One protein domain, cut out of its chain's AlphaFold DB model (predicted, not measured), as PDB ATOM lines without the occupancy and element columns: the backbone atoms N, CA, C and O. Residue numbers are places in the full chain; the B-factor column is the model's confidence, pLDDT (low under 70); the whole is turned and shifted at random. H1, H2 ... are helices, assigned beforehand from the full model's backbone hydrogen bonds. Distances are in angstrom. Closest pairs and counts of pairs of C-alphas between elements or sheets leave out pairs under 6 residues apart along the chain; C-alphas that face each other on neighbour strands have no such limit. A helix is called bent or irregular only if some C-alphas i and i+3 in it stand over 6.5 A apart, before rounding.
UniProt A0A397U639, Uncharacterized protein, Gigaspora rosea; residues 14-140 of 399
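Overview. This is residues 14 to 140 of the 399 residues of an uncharacterized protein of Gigaspora rosea (UniProt A0A397U639). What shape is this? Helices H1 to H4 and the first part of H5 make a small head, from which residues 109 to 140 of H5 stick out as a long arm. What builds it? 127 residues are printed, with five named helices, H1 to H5 in order, and no named strand: all helix, extended, radius of gyration of the C-alphas 24.6 A, spans 89 by 26 by 21 A.

Arrangement. What comes first? H1, residues 14 to 25, and H2, residues 33 to 46, form a hairpin, the closest C-alphas, of Ala 18 and Ile 40, 6.3 A apart. H3, residues 51 to 72, and H4, residues 76 to 87, form another, with Ile 70 and Lys 79 closest, their C-alphas 5.2 A apart. What does the last helix touch? H5, residues 93 to 140, touches H2 with residues 93 to 105 alone, at a shallow tilt of 18 degrees, the same way; the C-alphas of Ile 45 and Lys 105 are closest, 5.7 A apart. Are the backbones helical? Every O i to N i+4 pair is within hydrogen-bond range in H1, H3, H4 and H5, and 8 of 10 in H2, which is irregular, C-alphas 39 and 42 being 7.9 A apart.

Along the chain. Where does H1 begin? C-alpha 14 is at (109.360, 0.049, 12.667). How long is H5? It spans 70.6 A, ending with C-alpha 140 at (113.234, -40.204, -35.540).

Size, cuts and confidence. Is it cut? The printed part has no cut, and no link is long. Where is confidence low? Residues 14 to 15, 111 to 113 and 115 to 134 have pLDDT under 70.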
ATOM      1  N   GLU A  14     110.748   0.476  12.908       63.53
ATOM      2  CA  GLU A  14     109.360   0.049  12.667       63.53
ATOM      3  C   GLU A  14     108.753  -0.671  13.889       63.53
ATOM      4  O   GLU A  14     107.556  -0.583  14.155       63.53
ATOM      5  N   PHE A  15     109.589  -1.329  14.701       67.38
ATOM      6  CA  PHE A  15     109.157  -1.980  15.941       67.38
ATOM      7  C   PHE A  15     108.752  -0.998  17.038       67.38
ATOM      8  O   PHE A  15     107.752  -1.210  17.729       67.38
ATOM      9  N   TYR A  16     109.556   0.048  17.248       70.50
ATOM     10  CA  TYR A  16     109.216   1.074  18.230       70.50
ATOM     11  C   TYR A  16     107.963   1.820  17.789       70.50
ATOM     12  O   TYR A  16     107.158   2.159  18.649       70.50
ATOM     13  N   ASP A  17     107.751   1.968  16.482       80.00
ATOM     14  CA  ASP A  17     106.542   2.568  15.926       80.00
ATOM     15  C   ASP A  17     105.291   1.723  16.214       80.00
ATOM     16  O   ASP A  17     104.245   2.283  16.531       80.00
ATOM     17  N   ALA A  18     105.377   0.388  16.192       82.38
ATOM     18  CA  ALA A  18     104.245  -0.487  16.517       82.38
ATOM     19  C   ALA A  18     103.865  -0.451  18.008       82.38
ATOM     20  O   ALA A  18     102.687  -0.326  18.353       82.38
ATOM     21  N   ILE A  19     104.863  -0.496  18.898       84.94
ATOM     22  CA  ILE A  19     104.648  -0.349  20.346       84.94
ATOM     23  C   ILE A  19     104.084   1.045  20.648       84.94
ATOM     24  O   ILE A  19     103.104   1.190  21.376       84.94
ATOM     25  N   ASP A  20     104.667   2.081  20.049       85.50
ATOM     26  CA  ASP A  20     104.234   3.461  20.238       85.50
ATOM     27  C   ASP A  20     102.828   3.706  19.674       85.50
ATOM     28  O   ASP A  20     102.012   4.376  20.308       85.50
ATOM     29  N   SER A  21     102.497   3.092  18.535       87.69
ATOM     30  CA  SER A  21     101.153   3.098  17.955       87.69
ATOM     31  C   SER A  21     100.129   2.482  18.905       87.69
ATOM     32  O   SER A  21      99.085   3.096  19.145       87.69
ATOM     33  N   TYR A  22     100.434   1.340  19.532       92.12
ATOM     34  CA  TYR A  22      99.559   0.724  20.535       92.12
ATOM     35  C   TYR A  22      99.276   1.678  21.707       92.12
ATOM     36  O   TYR A  22      98.118   1.973  22.000       92.12
ATOM     37  N   PHE A  23     100.315   2.243  22.325       88.81
ATOM     38  CA  PHE A  23     100.165   3.138  23.482       88.81
ATOM     39  C   PHE A  23      99.616   4.534  23.140       88.81
ATOM     40  O   PHE A  23      99.214   5.285  24.038       88.81
ATOM     41  N   LYS A  24      99.621   4.932  21.865       88.25
ATOM     42  CA  LYS A  24      98.982   6.168  21.387       88.25
ATOM     43  C   LYS A  24      97.511   5.972  21.034       88.25
ATOM     44  O   LYS A  24      96.721   6.873  21.298       88.25
ATOM     45  N   SER A  25      97.166   4.834  20.437       88.81
ATOM     46  CA  SER A  25      95.805   4.519  19.982       88.81
ATOM     47  C   SER A  25      94.921   3.924  21.079       88.81
ATOM     48  O   SER A  25      93.708   4.105  21.042       88.81
ATOM     49  N   THR A  26      95.521   3.268  22.073       90.56
ATOM     50  CA  THR A  26      94.799   2.599  23.160       90.56
ATOM     51  C   THR A  26      94.716   3.511  24.384       90.56
ATOM     52  O   THR A  26      95.738   4.084  24.789       90.56
ATOM     53  N   PRO A  27      93.543   3.669  25.016       89.94
ATOM     54  CA  PRO A  27      93.425   4.441  26.244       89.94
ATOM     55  C   PRO A  27      94.116   3.721  27.425       89.94
ATOM     56  O   PRO A  27      94.101   2.495  27.491       89.94
ATOM     57  N   PRO A  28      94.694   4.453  28.402       89.19
ATOM     58  CA  PRO A  28      95.476   3.860  29.498       89.19
ATOM     59  C   PRO A  28      94.817   2.735  30.314       89.19
ATOM     60  O   PRO A  28      95.531   1.805  30.677       89.19
ATOM     61  N   PRO A  29      93.499   2.762  30.593       87.31
ATOM     62  CA  PRO A  29      92.824   1.666  31.294       87.31
ATOM     63  C   PRO A  29      92.833   0.326  30.551       87.31
ATOM     64  O   PRO A  29      92.656  -0.711  31.178       87.31
ATOM     65  N   GLU A  30      93.034   0.347  29.233       88.31
ATOM     66  CA  GLU A  30      93.050  -0.838  28.367       88.31
ATOM     67  C   GLU A  30      94.476  -1.298  28.031       88.31
ATOM     68  O   GLU A  30      94.679  -2.271  27.300       88.31
ATOM     69  N   TRP A  31      95.491  -0.601  28.552       91.00
ATOM     70  CA  TRP A  31      96.876  -1.002  28.365       91.00
ATOM     71  C   TRP A  31      97.134  -2.332  29.061       91.00
ATOM     72  O   TRP A  31      96.899  -2.478  30.256       91.00
ATOM     73  N   THR A  32      97.659  -3.292  28.312       90.06
ATOM     74  CA  THR A  32      98.034  -4.611  28.815       90.06
ATOM     75  C   THR A  32      99.291  -5.094  28.103       90.06
ATOM     76  O   THR A  32      99.556  -4.730  26.952       90.06
ATOM     77  N   TYR A  33     100.061  -5.957  28.770       89.12
ATOM     78  CA  TYR A  33     101.214  -6.596  28.139       89.12
ATOM     79  C   TYR A  33     100.788  -7.451  26.937       89.12
ATOM     80  O   TYR A  33     101.362  -7.327  25.857       89.12
ATOM     81  N   LEU A  34      99.710  -8.228  27.085       89.94
ATOM     82  CA  LEU A  34      99.148  -9.040  26.006       89.94
ATOM     83  C   LEU A  34      98.658  -8.192  24.821       89.94
ATOM     84  O   LEU A  34      98.878  -8.561  23.671       89.94
ATOM     85  N   GLY A  35      98.022  -7.044  25.073       89.44
ATOM     86  CA  GLY A  35      97.619  -6.110  24.018       89.44
ATOM     87  C   GLY A  35      98.819  -5.579  23.233       89.44
ATOM     88  O   GLY A  35      98.794  -5.562  22.002       89.44
ATOM     89  N   CYS A  36      99.905  -5.244  23.934       90.12
ATOM     90  CA  CYS A  36     101.164  -4.868  23.298       90.12
ATOM     91  C   CYS A  36     101.754  -6.021  22.470       90.12
ATOM     92  O   CYS A  36     102.176  -5.786  21.340       90.12
ATOM     93  N   LEU A  37     101.758  -7.255  22.993       90.50
ATOM     94  CA  LEU A  37     102.228  -8.447  22.274       90.50
ATOM     95  C   LEU A  37     101.424  -8.699  20.991       90.50
ATOM     96  O   LEU A  37     102.007  -8.910  19.930       90.50
ATOM     97  N   LYS A  38     100.092  -8.583  21.051       90.25
ATOM     98  CA  LYS A  38      99.214  -8.696  19.878       90.25
ATOM     99  C   LYS A  38      99.540  -7.652  18.810       90.25
ATOM    100  O   LYS A  38      99.576  -7.991  17.632       90.25
ATOM    101  N   ALA A  39      99.837  -6.415  19.211       89.50
ATOM    102  CA  ALA A  39     100.220  -5.352  18.280       89.50
ATOM    103  C   ALA A  39     101.560  -5.626  17.571       89.50
ATOM    104  O   ALA A  39     101.753  -5.190  16.438       89.50
ATOM    105  N   ILE A  40     102.474  -6.364  18.211       88.31
ATOM    106  CA  ILE A  40     103.788  -6.703  17.646       88.31
ATOM    107  C   ILE A  40     103.885  -8.134  17.100       88.31
ATOM    108  O   ILE A  40     104.954  -8.520  16.623       88.31
ATOM    109  N   LYS A  41     102.791  -8.908  17.121       89.31
ATOM    110  CA  LYS A  41     102.746 -10.313  16.677       89.31
ATOM    111  C   LYS A  41     103.420 -10.548  15.314       89.31
ATOM    112  O   LYS A  41     104.248 -11.458  15.241       89.31
ATOM    113  N   PRO A  42     103.185  -9.721  14.270       85.31
ATOM    114  CA  PRO A  42     103.833  -9.913  12.968       85.31
ATOM    115  C   PRO A  42     105.368  -9.914  13.047       85.31
ATOM    116  O   PRO A  42     106.042 -10.669  12.348       85.31
ATOM    117  N   TYR A  43     105.937  -9.116  13.952       85.25
ATOM    118  CA  TYR A  43     107.381  -9.030  14.136       85.25
ATOM    119  C   TYR A  43     107.941 -10.231  14.899       85.25
ATOM    120  O   TYR A  43     109.009 -10.728  14.544       85.25
ATOM    121  N   CYS A  44     107.202 -10.747  15.886       85.19
ATOM    122  CA  CYS A  44     107.551 -11.986  16.585       85.19
ATOM    123  C   CYS A  44     107.608 -13.183  15.619       85.19
ATOM    124  O   CYS A  44     108.502 -14.025  15.721       85.19
ATOM    125  N   ILE A  45     106.698 -13.225  14.641       83.62
ATOM    126  CA  ILE A  45     106.651 -14.264  13.603       83.62
ATOM    127  C   ILE A  45     107.848 -14.146  12.646       83.62
ATOM    128  O   ILE A  45     108.483 -15.147  12.325       83.62
ATOM    129  N   SER A  46     108.221 -12.927  12.246       80.69
ATOM    130  CA  SER A  46     109.335 -12.701  11.308       80.69
ATOM    131  C   SER A  46     110.745 -12.891  11.898       80.69
ATOM    132  O   SER A  46     111.715 -13.054  11.158       80.69
ATOM    133  N   GLU A  47     110.899 -12.843  13.224       79.69
ATOM    134  CA  GLU A  47     112.211 -12.855  13.878       79.69
ATOM    135  C   GLU A  47     112.804 -14.277  13.917       79.69
ATOM    136  O   GLU A  47     112.186 -15.207  14.438       79.69
ATOM    137  N   ALA A  48     114.045 -14.434  13.447       74.69
ATOM    138  CA  ALA A  48     114.720 -15.732  13.313       74.69
ATOM    139  C   ALA A  48     115.210 -16.362  14.638       74.69
ATOM    140  O   ALA A  48     115.692 -17.493  14.639       74.69
ATOM    141  N   ARG A  49     115.136 -15.637  15.761       78.69
ATOM    142  CA  ARG A  49     115.580 -16.123  17.081       78.69
ATOM    143  C   ARG A  49     114.668 -17.213  17.642       78.69
ATOM    144  O   ARG A  49     113.497 -17.284  17.266       78.69
ATOM    145  N   SER A  50     115.195 -18.005  18.578       80.88
ATOM    146  CA  SER A  50     114.394 -18.976  19.330       80.88
ATOM    147  C   SER A  50     113.253 -18.275  20.076       80.88
ATOM    148  O   SER A  50     113.349 -17.087  20.393       80.88
ATOM    149  N   LEU A  51     112.152 -18.985  20.330       81.50
ATOM    150  CA  LEU A  51     111.015 -18.404  21.046       81.50
ATOM    151  C   LEU A  51     111.392 -17.987  22.466       81.50
ATOM    152  O   LEU A  51     110.991 -16.909  22.890       81.50
ATOM    153  N   ASP A  52     112.215 -18.772  23.156       77.88
ATOM    154  CA  ASP A  52     112.658 -18.451  24.514       77.88
ATOM    155  C   ASP A  52     113.492 -17.162  24.545       77.88
ATOM    156  O   ASP A  52     113.213 -16.263  25.338       77.88
ATOM    157  N   ASP A  53     114.421 -16.994  23.595       82.31
ATOM    158  CA  ASP A  53     115.174 -15.741  23.451       82.31
ATOM    159  C   ASP A  53     114.247 -14.561  23.135       82.31
ATOM    160  O   ASP A  53     114.495 -13.425  23.545       82.31
ATOM    161  N   GLN A  54     113.175 -14.802  22.378       81.75
ATOM    162  CA  GLN A  54     112.204 -13.770  22.044       81.75
ATOM    163  C   GLN A  54     111.378 -13.356  23.256       81.75
ATOM    164  O   GLN A  54     111.262 -12.153  23.484       81.75
ATOM    165  N   LYS A  55     110.865 -14.301  24.052       86.44
ATOM    166  CA  LYS A  55     110.095 -14.014  25.275       86.44
ATOM    167  C   LYS A  55     110.834 -12.999  26.149       86.44
ATOM    168  O   LYS A  55     110.313 -11.920  26.443       86.44
ATOM    169  N   ASP A  56     112.094 -13.280  26.464       84.25
ATOM    170  CA  ASP A  56     112.906 -12.416  27.322       84.25
ATOM    171  C   ASP A  56     113.232 -11.068  26.673       84.25
ATOM    172  O   ASP A  56     113.132 -10.013  27.313       84.25
ATOM    173  N   VAL A  57     113.559 -11.064  25.377       85.19
ATOM    174  CA  VAL A  57     113.813  -9.827  24.626       85.19
ATOM    175  C   VAL A  57     112.576  -8.928  24.609       85.19
ATOM    176  O   VAL A  57     112.699  -7.714  24.806       85.19
ATOM    177  N   TRP A  58     111.387  -9.486  24.394       84.56
ATOM    178  CA  TRP A  58     110.149  -8.719  24.291       84.56
ATOM    179  C   TRP A  58     109.669  -8.213  25.648       84.56
ATOM    180  O   TRP A  58     109.272  -7.050  25.750       84.56
ATOM    181  N   ARG A  59     109.810  -9.011  26.710       87.38
ATOM    182  CA  ARG A  59     109.595  -8.559  28.095       87.38
ATOM    183  C   ARG A  59     110.509  -7.391  28.453       87.38
ATOM    184  O   ARG A  59     110.045  -6.350  28.923       87.38
ATOM    185  N   HIS A  60     111.806  -7.515  28.165       86.56
ATOM    186  CA  HIS A  60     112.777  -6.461  28.453       86.56
ATOM    187  C   HIS A  60     112.475  -5.166  27.684       86.56
ATOM    188  O   HIS A  60     112.535  -4.066  28.244       86.56
ATOM    189  N   ARG A  61     112.109  -5.280  26.402       85.81
ATOM    190  CA  ARG A  61     111.744  -4.131  25.559       85.81
ATOM    191  C   ARG A  61     110.483  -3.428  26.048       85.81
ATOM    192  O   ARG A  61     110.482  -2.201  26.116       85.81
ATOM    193  N   TYR A  62     109.458  -4.182  26.438       88.06
ATOM    194  CA  TYR A  62     108.225  -3.639  27.006       88.06
ATOM    195  C   TYR A  62     108.494  -2.833  28.285       88.06
ATOM    196  O   TYR A  62     108.113  -1.664  28.375       88.06
ATOM    197  N   ILE A  63     109.252  -3.400  29.233       88.38
ATOM    198  CA  ILE A  63     109.638  -2.703  30.473       88.38
ATOM    199  C   ILE A  63     110.459  -1.449  30.166       88.38
ATOM    200  O   ILE A  63     110.235  -0.390  30.758       88.38
ATOM    201  N   THR A  64     111.405  -1.544  29.230       89.00
ATOM    202  CA  THR A  64     112.243  -0.410  28.825       89.00
ATOM    203  C   THR A  64     111.401   0.717  28.230       89.00
ATOM    204  O   THR A  64     111.636   1.887  28.539       89.00
ATOM    205  N   TYR A  65     110.406   0.385  27.403       88.94
ATOM    206  CA  TYR A  65     109.485   1.365  26.833       88.94
ATOM    207  C   TYR A  65     108.654   2.046  27.926       88.94
ATOM    208  O   TYR A  65     108.654   3.274  28.003       88.94
ATOM    209  N   LEU A  66     108.030   1.279  28.826       88.75
ATOM    210  CA  LEU A  66     107.260   1.842  29.940       88.75
ATOM    211  C   LEU A  66     108.125   2.721  30.853       88.75
ATOM    212  O   LEU A  66     107.692   3.792  31.267       88.75
ATOM    213  N   SER A  67     109.374   2.325  31.105       89.75
ATOM    214  CA  SER A  67     110.324   3.113  31.901       89.75
ATOM    215  C   SER A  67     110.649   4.456  31.239       89.75
ATOM    216  O   SER A  67     110.646   5.494  31.899       89.75
ATOM    217  N   LYS A  68     110.878   4.465  29.917       88.38
ATOM    218  CA  LYS A  68     111.066   5.705  29.145       88.38
ATOM    219  C   LYS A  68     109.809   6.570  29.151       88.38
ATOM    220  O   LYS A  68     109.918   7.786  29.300       88.38
ATOM    221  N   LEU A  69     108.636   5.949  29.029       87.31
ATOM    222  CA  LEU A  69     107.349   6.633  29.094       87.31
ATOM    223  C   LEU A  69     107.187   7.321  30.454       87.31
ATOM    224  O   LEU A  69     106.898   8.507  30.490       87.31
ATOM    225  N   ILE A  70     107.484   6.650  31.567       89.25
ATOM    226  CA  ILE A  70     107.400   7.244  32.913       89.25
ATOM    227  C   ILE A  70     108.305   8.481  33.058       89.25
ATOM    228  O   ILE A  70     107.879   9.482  33.639       89.25
ATOM    229  N   ILE A  71     109.527   8.433  32.517       87.50
ATOM    230  CA  ILE A  71     110.499   9.538  32.594       87.50
ATOM    231  C   ILE A  71     110.069  10.737  31.729       87.50
ATOM    232  O   ILE A  71     110.250  11.883  32.138       87.50
ATOM    233  N   GLY A  72     109.522  10.487  30.535       83.00
ATOM    234  CA  GLY A  72     109.200  11.528  29.550       83.00
ATOM    235  C   GLY A  72     107.761  12.059  29.578       83.00
ATOM    236  O   GLY A  72     107.491  13.115  29.007       83.00
ATOM    237  N   GLU A  73     106.830  11.348  30.212       85.12
ATOM    238  CA  GLU A  73     105.395  11.639  30.146       85.12
ATOM    239  C   GLU A  73     104.985  12.792  31.077       85.12
ATOM    240  O   GLU A  73     105.406  12.883  32.230       85.12
ATOM    241  N   LYS A  74     104.119  13.688  30.596       84.12
ATOM    242  CA  LYS A  74     103.560  14.789  31.409       84.12
ATOM    243  C   LYS A  74     102.183  14.449  31.972       84.12
ATOM    244  O   LYS A  74     101.748  15.071  32.936       84.12
ATOM    245  N   ASN A  75     101.497  13.473  31.381       87.94
ATOM    246  CA  ASN A  75     100.196  13.015  31.840       87.94
ATOM    247  C   ASN A  75     100.331  12.042  33.029       87.94
ATOM    248  O   ASN A  75     100.729  10.887  32.873       87.94
ATOM    249  N   GLU A  76      99.938  12.503  34.218       87.81
ATOM    250  CA  GLU A  76     100.005  11.727  35.464       87.81
ATOM    251  C   GLU A  76      99.152  10.445  35.444       87.81
ATOM    252  O   GLU A  76      99.507   9.452  36.079       87.81
ATOM    253  N   ILE A  77      98.069  10.408  34.660       86.31
ATOM    254  CA  ILE A  77      97.239   9.205  34.508       86.31
ATOM    255  C   ILE A  77      98.025   8.128  33.752       86.31
ATOM    256  O   ILE A  77      98.126   6.996  34.220       86.31
ATOM    257  N   ARG A  78      98.644   8.486  32.619       86.88
ATOM    258  CA  ARG A  78      99.466   7.566  31.809       86.88
ATOM    259  C   ARG A  78     100.646   7.013  32.608       86.88
ATOM    260  O   ARG A  78     100.892   5.809  32.579       86.88
ATOM    261  N   LYS A  79     101.320   7.867  33.382       89.88
ATOM    262  CA  LYS A  79     102.393   7.461  34.306       89.88
ATOM    263  C   LYS A  79     101.921   6.435  35.330       89.88
ATOM    264  O   LYS A  79     102.571   5.408  35.503       89.88
ATOM    265  N   LYS A  80     100.787   6.693  35.989       90.19
ATOM    266  CA  LYS A  80     100.238   5.791  37.009       90.19
ATOM    267  C   LYS A  80      99.926   4.407  36.435       90.19
ATOM    268  O   LYS A  80     100.263   3.407  37.062       90.19
ATOM    269  N   TYR A  81      99.341   4.348  35.238       89.12
ATOM    270  CA  TYR A  81      99.071   3.080  34.553       89.12
ATOM    271  C   TYR A  81     100.354   2.360  34.121       89.12
ATOM    272  O   TYR A  81     100.476   1.162  34.352       89.12
ATOM    273  N   ALA A  82     101.349   3.076  33.588       88.44
ATOM    274  CA  ALA A  82     102.642   2.483  33.239       88.44
ATOM    275  C   ALA A  82     103.360   1.873  34.457       88.44
ATOM    276  O   ALA A  82     103.898   0.772  34.365       88.44
ATOM    277  N   ILE A  83     103.324   2.546  35.615       89.19
ATOM    278  CA  ILE A  83     103.865   2.009  36.876       89.19
ATOM    279  C   ILE A  83     103.108   0.744  37.293       89.19
ATOM    280  O   ILE A  83     103.732  -0.246  37.669       89.19
ATOM    281  N   CYS A  84     101.775   0.757  37.195       88.06
ATOM    282  CA  CYS A  84     100.941  -0.391  37.543       88.06
ATOM    283  C   CYS A  84     101.272  -1.618  36.677       88.06
ATOM    284  O   CYS A  84     101.445  -2.709  37.208       88.06
ATOM    285  N   LEU A  85     101.466  -1.428  35.370       86.81
ATOM    286  CA  LEU A  85     101.805  -2.507  34.438       86.81
ATOM    287  C   LEU A  85     103.181  -3.126  34.683       86.81
ATOM    288  O   LEU A  85     103.354  -4.318  34.459       86.81
ATOM    289  N   ILE A  86     104.155  -2.348  35.162       87.81
ATOM    290  CA  ILE A  86     105.460  -2.894  35.569       87.81
ATOM    291  C   ILE A  86     105.319  -3.749  36.842       87.81
ATOM    292  O   ILE A  86     106.064  -4.707  37.027       87.81
ATOM    293  N   GLN A  87     104.369  -3.416  37.723       85.06
ATOM    294  CA  GLN A  87     104.169  -4.085  39.014       85.06
ATOM    295  C   GLN A  87     103.271  -5.330  38.948       85.06
ATOM    296  O   GLN A  87     103.424  -6.215  39.784       85.06
ATOM    297  N   GLN A  88     102.338  -5.402  37.992       79.50
ATOM    298  CA  GLN A  88     101.331  -6.472  37.897       79.50
ATOM    299  C   GLN A  88     101.895  -7.860  37.546       79.50
ATOM    300  O   GLN A  88     101.186  -8.851  37.698       79.50
ATOM    301  N   GLY A  89     103.164  -7.959  37.140       70.00
ATOM    302  CA  GLY A  89     103.743  -9.222  36.682       70.00
ATOM    303  C   GLY A  89     103.176  -9.660  35.329       70.00
ATOM    304  O   GLY A  89     102.513  -8.886  34.637       70.00
ATOM    305  N   TRP A  90     103.486 -10.890  34.922       78.81
ATOM    306  CA  TRP A  90     103.140 -11.387  33.592       78.81
ATOM    307  C   TRP A  90     101.831 -12.185  33.608       78.81
ATOM    308  O   TRP A  90     101.676 -13.055  34.468       78.81
ATOM    309  N   PRO A  91     100.895 -11.900  32.685       79.19
ATOM    310  CA  PRO A  91      99.641 -12.633  32.585       79.19
ATOM    311  C   PRO A  91      99.887 -14.098  32.173       79.19
ATOM    312  O   PRO A  91     100.741 -14.337  31.316       79.19
ATOM    313  N   PRO A  92      99.152 -15.081  32.727       75.06
ATOM    314  CA  PRO A  92      99.251 -16.482  32.304       75.06
ATOM    315  C   PRO A  92      98.898 -16.682  30.821       75.06
ATOM    316  O   PRO A  92      99.464 -17.557  30.171       75.06
ATOM    317  N   GLU A  93      98.051 -15.816  30.260       81.50
ATOM    318  CA  GLU A  93      97.667 -15.795  28.843       81.50
ATOM    319  C   GLU A  93      98.835 -15.427  27.900       81.50
ATOM    320  O   GLU A  93      98.696 -15.460  26.676       81.50
ATOM    321  N   GLU A  94      99.999 -15.054  28.443       85.19
ATOM    322  CA  GLU A  94     101.227 -14.884  27.667       85.19
ATOM    323  C   GLU A  94     101.666 -16.200  27.008       85.19
ATOM    324  O   GLU A  94     102.137 -16.185  25.869       85.19
ATOM    325  N   GLU A  95     101.521 -17.335  27.697       85.19
ATOM    326  CA  GLU A  95     101.985 -18.622  27.168       85.19
ATOM    327  C   GLU A  95     101.160 -19.047  25.948       85.19
ATOM    328  O   GLU A  95     101.729 -19.473  24.942       85.19
ATOM    329  N   ASP A  96      99.845 -18.814  25.987       86.88
ATOM    330  CA  ASP A  96      98.939 -19.053  24.859       86.88
ATOM    331  C   ASP A  96      99.336 -18.214  23.637       86.88
ATOM    332  O   ASP A  96      99.426 -18.732  22.525       86.88
ATOM    333  N   PHE A  97      99.688 -16.939  23.838       91.44
ATOM    334  CA  PHE A  97     100.181 -16.090  22.751       91.44
ATOM    335  C   PHE A  97     101.458 -16.648  22.105       91.44
ATOM    336  O   PHE A  97     101.590 -16.644  20.880       91.44
ATOM    337  N   TRP A  98     102.418 -17.115  22.905       89.19
ATOM    338  CA  TRP A  98     103.659 -17.666  22.361       89.19
ATOM    339  C   TRP A  98     103.452 -19.017  21.676       89.19
ATOM    340  O   TRP A  98     104.137 -19.290  20.690       89.19
ATOM    341  N   ASN A  99     102.493 -19.818  22.143       87.69
ATOM    342  CA  ASN A  99     102.062 -21.034  21.457       87.69
ATOM    343  C   ASN A  99     101.442 -20.712  20.092       87.69
ATOM    344  O   ASN A  99     101.827 -21.325  19.098       87.69
ATOM    345  N   ASP A 100     100.590 -19.690  20.004       89.00
ATOM    346  CA  ASP A 100     100.038 -19.230  18.725       89.00
ATOM    347  C   ASP A 100     101.141 -18.765  17.763       89.00
ATOM    348  O   ASP A 100     101.155 -19.137  16.590       89.00
ATOM    349  N   VAL A 101     102.103 -17.969  18.249       88.38
ATOM    350  CA  VAL A 101     103.250 -17.511  17.441       88.38
ATOM    351  C   VAL A 101     104.117 -18.686  16.986       88.38
ATOM    352  O   VAL A 101     104.651 -18.659  15.876       88.38
ATOM    353  N   LYS A 102     104.267 -19.719  17.823       88.56
ATOM    354  CA  LYS A 102     104.993 -20.945  17.479       88.56
ATOM    355  C   LYS A 102     104.322 -21.678  16.324       88.56
ATOM    356  O   LYS A 102     104.992 -21.952  15.334       88.56
ATOM    357  N   ILE A 103     103.020 -21.940  16.443       84.00
ATOM    358  CA  ILE A 103     102.233 -22.633  15.417       84.00
ATOM    359  C   ILE A 103     102.304 -21.859  14.099       84.00
ATOM    360  O   ILE A 103     102.593 -22.432  13.055       84.00
ATOM    361  N   GLU A 104     102.124 -20.539  14.139       86.94
ATOM    362  CA  GLU A 104     102.146 -19.704  12.935       86.94
ATOM    363  C   GLU A 104     103.528 -19.694  12.256       86.94
ATOM    364  O   GLU A 104     103.629 -19.765  11.032       86.94
ATOM    365  N   LYS A 105     104.616 -19.696  13.037       84.88
ATOM    366  CA  LYS A 105     105.980 -19.867  12.509       84.88
ATOM    367  C   LYS A 105     106.219 -21.236  11.888       84.88
ATOM    368  O   LYS A 105     106.910 -21.326  10.874       84.88
ATOM    369  N   GLU A 106     105.722 -22.294  12.519       83.38
ATOM    370  CA  GLU A 106     105.822 -23.656  11.997       83.38
ATOM    371  C   GLU A 106     105.075 -23.767  10.665       83.38
ATOM    372  O   GLU A 106     105.675 -24.206   9.686       83.38
ATOM    373  N   LEU A 107     103.853 -23.228  10.580       80.25
ATOM    374  CA  LEU A 107     103.061 -23.185   9.348       80.25
ATOM    375  C   LEU A 107     103.777 -22.444   8.209       80.25
ATOM    376  O   LEU A 107     103.876 -22.979   7.108       80.25
ATOM    377  N   ILE A 108     104.350 -21.263   8.467       78.38
ATOM    378  CA  ILE A 108     105.105 -20.511   7.446       78.38
ATOM    379  C   ILE A 108     106.334 -21.303   6.973       78.38
ATOM    380  O   ILE A 108     106.670 -21.312   5.787       78.38
ATOM    381  N   ASN A 109     107.033 -21.987   7.882       74.69
ATOM    382  CA  ASN A 109     108.184 -22.809   7.510       74.69
ATOM    383  C   ASN A 109     107.775 -24.053   6.706       74.69
ATOM    384  O   ASN A 109     108.489 -24.443   5.774       74.69
ATOM    385  N   GLU A 110     106.648 -24.677   7.052       72.62
ATOM    386  CA  GLU A 110     106.073 -25.799   6.311       72.62
ATOM    387  C   GLU A 110     105.627 -25.376   4.912       72.62
ATOM    388  O   GLU A 110     105.976 -26.057   3.950       72.62
ATOM    389  N   GLU A 111     104.975 -24.221   4.776       67.62
ATOM    390  CA  GLU A 111     104.587 -23.621   3.494       67.62
ATOM    391  C   GLU A 111     105.811 -23.382   2.599       67.62
ATOM    392  O   GLU A 111     105.886 -23.891   1.481       67.62
ATOM    393  N   VAL A 112     106.853 -22.726   3.123       67.50
ATOM    394  CA  VAL A 112     108.110 -22.497   2.384       67.50
ATOM    395  C   VAL A 112     108.783 -23.813   1.974       67.50
ATOM    396  O   VAL A 112     109.439 -23.893   0.928       67.50
ATOM    397  N   THR A 113     108.672 -24.854   2.798       67.88
ATOM    398  CA  THR A 113     109.224 -26.182   2.497       67.88
ATOM    399  C   THR A 113     108.397 -26.900   1.432       67.88
ATOM    400  O   THR A 113     108.967 -27.499   0.516       67.88
ATOM    401  N   PHE A 114     107.070 -26.807   1.518       70.69
ATOM    402  CA  PHE A 114     106.130 -27.347   0.546       70.69
ATOM    403  C   PHE A 114     106.328 -26.707  -0.829       70.69
ATOM    404  O   PHE A 114     106.499 -27.431  -1.810       70.69
ATOM    405  N   ASP A 115     106.432 -25.379  -0.901       60.00
ATOM    406  CA  ASP A 115     106.674 -24.646  -2.145       60.00
ATOM    407  C   ASP A 115     107.981 -25.063  -2.813       60.00
ATOM    408  O   ASP A 115     108.015 -25.366  -4.008       60.00
ATOM    409  N   LYS A 116     109.071 -25.147  -2.041       66.81
ATOM    410  CA  LYS A 116     110.367 -25.613  -2.557       66.81
ATOM    411  C   LYS A 116     110.280 -27.040  -3.089       66.81
ATOM    412  O   LYS A 116     110.854 -27.333  -4.138       66.81
ATOM    413  N   LYS A 117     109.563 -27.921  -2.391       63.78
ATOM    414  CA  LYS A 117     109.366 -29.313  -2.809       63.78
ATOM    415  C   LYS A 117     108.523 -29.404  -4.083       63.78
ATOM    416  O   LYS A 117     108.933 -30.071  -5.023       63.78
ATOM    417  N   SER A 118     107.423 -28.659  -4.157       53.84
ATOM    418  CA  SER A 118     106.571 -28.555  -5.346       53.84
ATOM    419  C   SER A 118     107.354 -28.043  -6.566       53.84
ATOM    420  O   SER A 118     107.283 -28.618  -7.653       53.84
ATOM    421  N   GLN A 119     108.194 -27.017  -6.380       50.16
ATOM    422  CA  GLN A 119     109.084 -26.506  -7.427       50.16
ATOM    423  C   GLN A 119     110.120 -27.548  -7.876       50.16
ATOM    424  O   GLN A 119     110.379 -27.680  -9.074       50.16
ATOM    425  N   MET A 120     110.703 -28.308  -6.943       50.56
ATOM    426  CA  MET A 120     111.625 -29.399  -7.271       50.56
ATOM    427  C   MET A 120     110.937 -30.520  -8.059       50.56
ATOM    428  O   MET A 120     111.474 -30.957  -9.078       50.56
ATOM    429  N   ASP A 121     109.738 -30.927  -7.650       54.62
ATOM    430  CA  ASP A 121     108.956 -31.961  -8.333       54.62
ATOM    431  C   ASP A 121     108.571 -31.508  -9.758       54.62
ATOM    432  O   ASP A 121     108.658 -32.277 -10.721       54.62
ATOM    433  N   ALA A 122     108.220 -30.228  -9.940       48.12
ATOM    434  CA  ALA A 122     107.958 -29.650 -11.257       48.12
ATOM    435  C   ALA A 122     109.202 -29.674 -12.167       48.12
ATOM    436  O   ALA A 122     109.103 -30.006 -13.354       48.12
ATOM    437  N   LEU A 123     110.382 -29.363 -11.617       46.22
ATOM    438  CA  LEU A 123     111.651 -29.446 -12.345       46.22
ATOM    439  C   LEU A 123     111.984 -30.887 -12.757       46.22
ATOM    440  O   LEU A 123     112.434 -31.107 -13.884       46.22
ATOM    441  N   GLU A 124     111.711 -31.872 -11.900       59.31
ATOM    442  CA  GLU A 124     111.908 -33.291 -12.217       59.31
ATOM    443  C   GLU A 124     111.014 -33.739 -13.387       59.31
ATOM    444  O   GLU A 124     111.478 -34.380 -14.336       59.31
ATOM    445  N   VAL A 125     109.736 -33.340 -13.383       59.81
ATOM    446  CA  VAL A 125     108.800 -33.638 -14.480       59.81
ATOM    447  C   VAL A 125     109.282 -33.039 -15.807       59.81
ATOM    448  O   VAL A 125     109.208 -33.700 -16.852       59.81
ATOM    449  N   LEU A 126     109.807 -31.810 -15.784       48.62
ATOM    450  CA  LEU A 126     110.368 -31.162 -16.970       48.62
ATOM    451  C   LEU A 126     111.614 -31.889 -17.494       48.62
ATOM    452  O   LEU A 126     111.735 -32.073 -18.709       48.62
ATOM    453  N   ASP A 127     112.507 -32.349 -16.617       48.16
ATOM    454  CA  ASP A 127     113.712 -33.082 -17.019       48.16
ATOM    455  C   ASP A 127     113.384 -34.458 -17.628       48.16
ATOM    456  O   ASP A 127     113.910 -34.844 -18.681       48.16
ATOM    457  N   ILE A 128     112.410 -35.159 -17.043       63.62
ATOM    458  CA  ILE A 128     111.857 -36.401 -17.594       63.62
ATOM    459  C   ILE A 128     111.275 -36.159 -18.995       63.62
ATOM    460  O   ILE A 128     111.580 -36.907 -19.931       63.62
ATOM    461  N   SER A 129     110.458 -35.114 -19.152       54.31
ATOM    462  CA  SER A 129     109.830 -34.747 -20.428       54.31
ATOM    463  C   SER A 129     110.873 -34.399 -21.495       54.31
ATOM    464  O   SER A 129     110.822 -34.899 -22.625       54.31
ATOM    465  N   ARG A 130     111.895 -33.618 -21.122       58.25
ATOM    466  CA  ARG A 130     113.029 -33.278 -21.987       58.25
ATOM    467  C   ARG A 130     113.786 -34.526 -22.434       58.25
ATOM    468  O   ARG A 130     114.072 -34.675 -23.623       58.25
ATOM    469  N   THR A 131     114.082 -35.436 -21.510       62.19
ATOM    470  CA  THR A 131     114.783 -36.693 -21.805       62.19
ATOM    471  C   THR A 131     113.978 -37.577 -22.757       62.19
ATOM    472  O   THR A 131     114.539 -38.191 -23.669       62.19
ATOM    473  N   GLN A 132     112.656 -37.621 -22.596       66.06
ATOM    474  CA  GLN A 132     111.770 -38.379 -23.475       66.06
ATOM    475  C   GLN A 132     111.708 -37.780 -24.886       66.06
ATOM    476  O   GLN A 132     111.952 -38.503 -25.855       66.06
ATOM    477  N   LYS A 133     111.524 -36.459 -25.013       67.38
ATOM    478  CA  LYS A 133     111.593 -35.766 -26.314       67.38
ATOM    479  C   LYS A 133     112.942 -35.950 -27.007       67.38
ATOM    480  O   LYS A 133     112.987 -36.149 -28.221       67.38
ATOM    481  N   ALA A 134     114.046 -35.918 -26.260       63.41
ATOM    482  CA  ALA A 134     115.374 -36.174 -26.810       63.41
ATOM    483  C   ALA A 134     115.491 -37.603 -27.369       63.41
ATOM    484  O   ALA A 134     115.996 -37.788 -28.475       63.41
ATOM    485  N   LYS A 135     114.968 -38.613 -26.657       74.75
ATOM    486  CA  LYS A 135     114.922 -40.004 -27.145       74.75
ATOM    487  C   LYS A 135     114.070 -40.147 -28.405       74.75
ATOM    488  O   LYS A 135     114.505 -40.791 -29.356       74.75
ATOM    489  N   GLU A 136     112.891 -39.532 -28.444       75.94
ATOM    490  CA  GLU A 136     112.019 -39.540 -29.626       75.94
ATOM    491  C   GLU A 136     112.695 -38.897 -30.838       75.94
ATOM    492  O   GLU A 136     112.651 -39.447 -31.940       75.94
ATOM    493  N   PHE A 137     113.379 -37.769 -30.634       72.94
ATOM    494  CA  PHE A 137     114.150 -37.111 -31.683       72.94
ATOM    495  C   PHE A 137     115.286 -38.003 -32.194       72.94
ATOM    496  O   PHE A 137     115.410 -38.198 -33.402       72.94
ATOM    497  N   VAL A 138     116.068 -38.611 -31.294       77.69
ATOM    498  CA  VAL A 138     117.136 -39.557 -31.657       77.69
ATOM    499  C   VAL A 138     116.578 -40.743 -32.445       77.69
ATOM    500  O   VAL A 138     117.155 -41.124 -33.465       77.69
ATOM    501  N   ASN A 139     115.434 -41.293 -32.035       76.25
ATOM    502  CA  ASN A 139     114.771 -42.389 -32.743       76.25
ATOM    503  C   ASN A 139     114.303 -41.962 -34.142       76.25
ATOM    504  O   ASN A 139     114.547 -42.676 -35.112       76.25
ATOM    505  N   LYS A 140     113.706 -40.771 -34.267       78.94
ATOM    506  CA  LYS A 140     113.234 -40.204 -35.540       78.94
ATOM    507  C   LYS A 140     114.379 -39.876 -36.504       78.94
ATOM    508  O   LYS A 140     114.239 -40.039 -37.715       78.94
TER     509      LYS A 140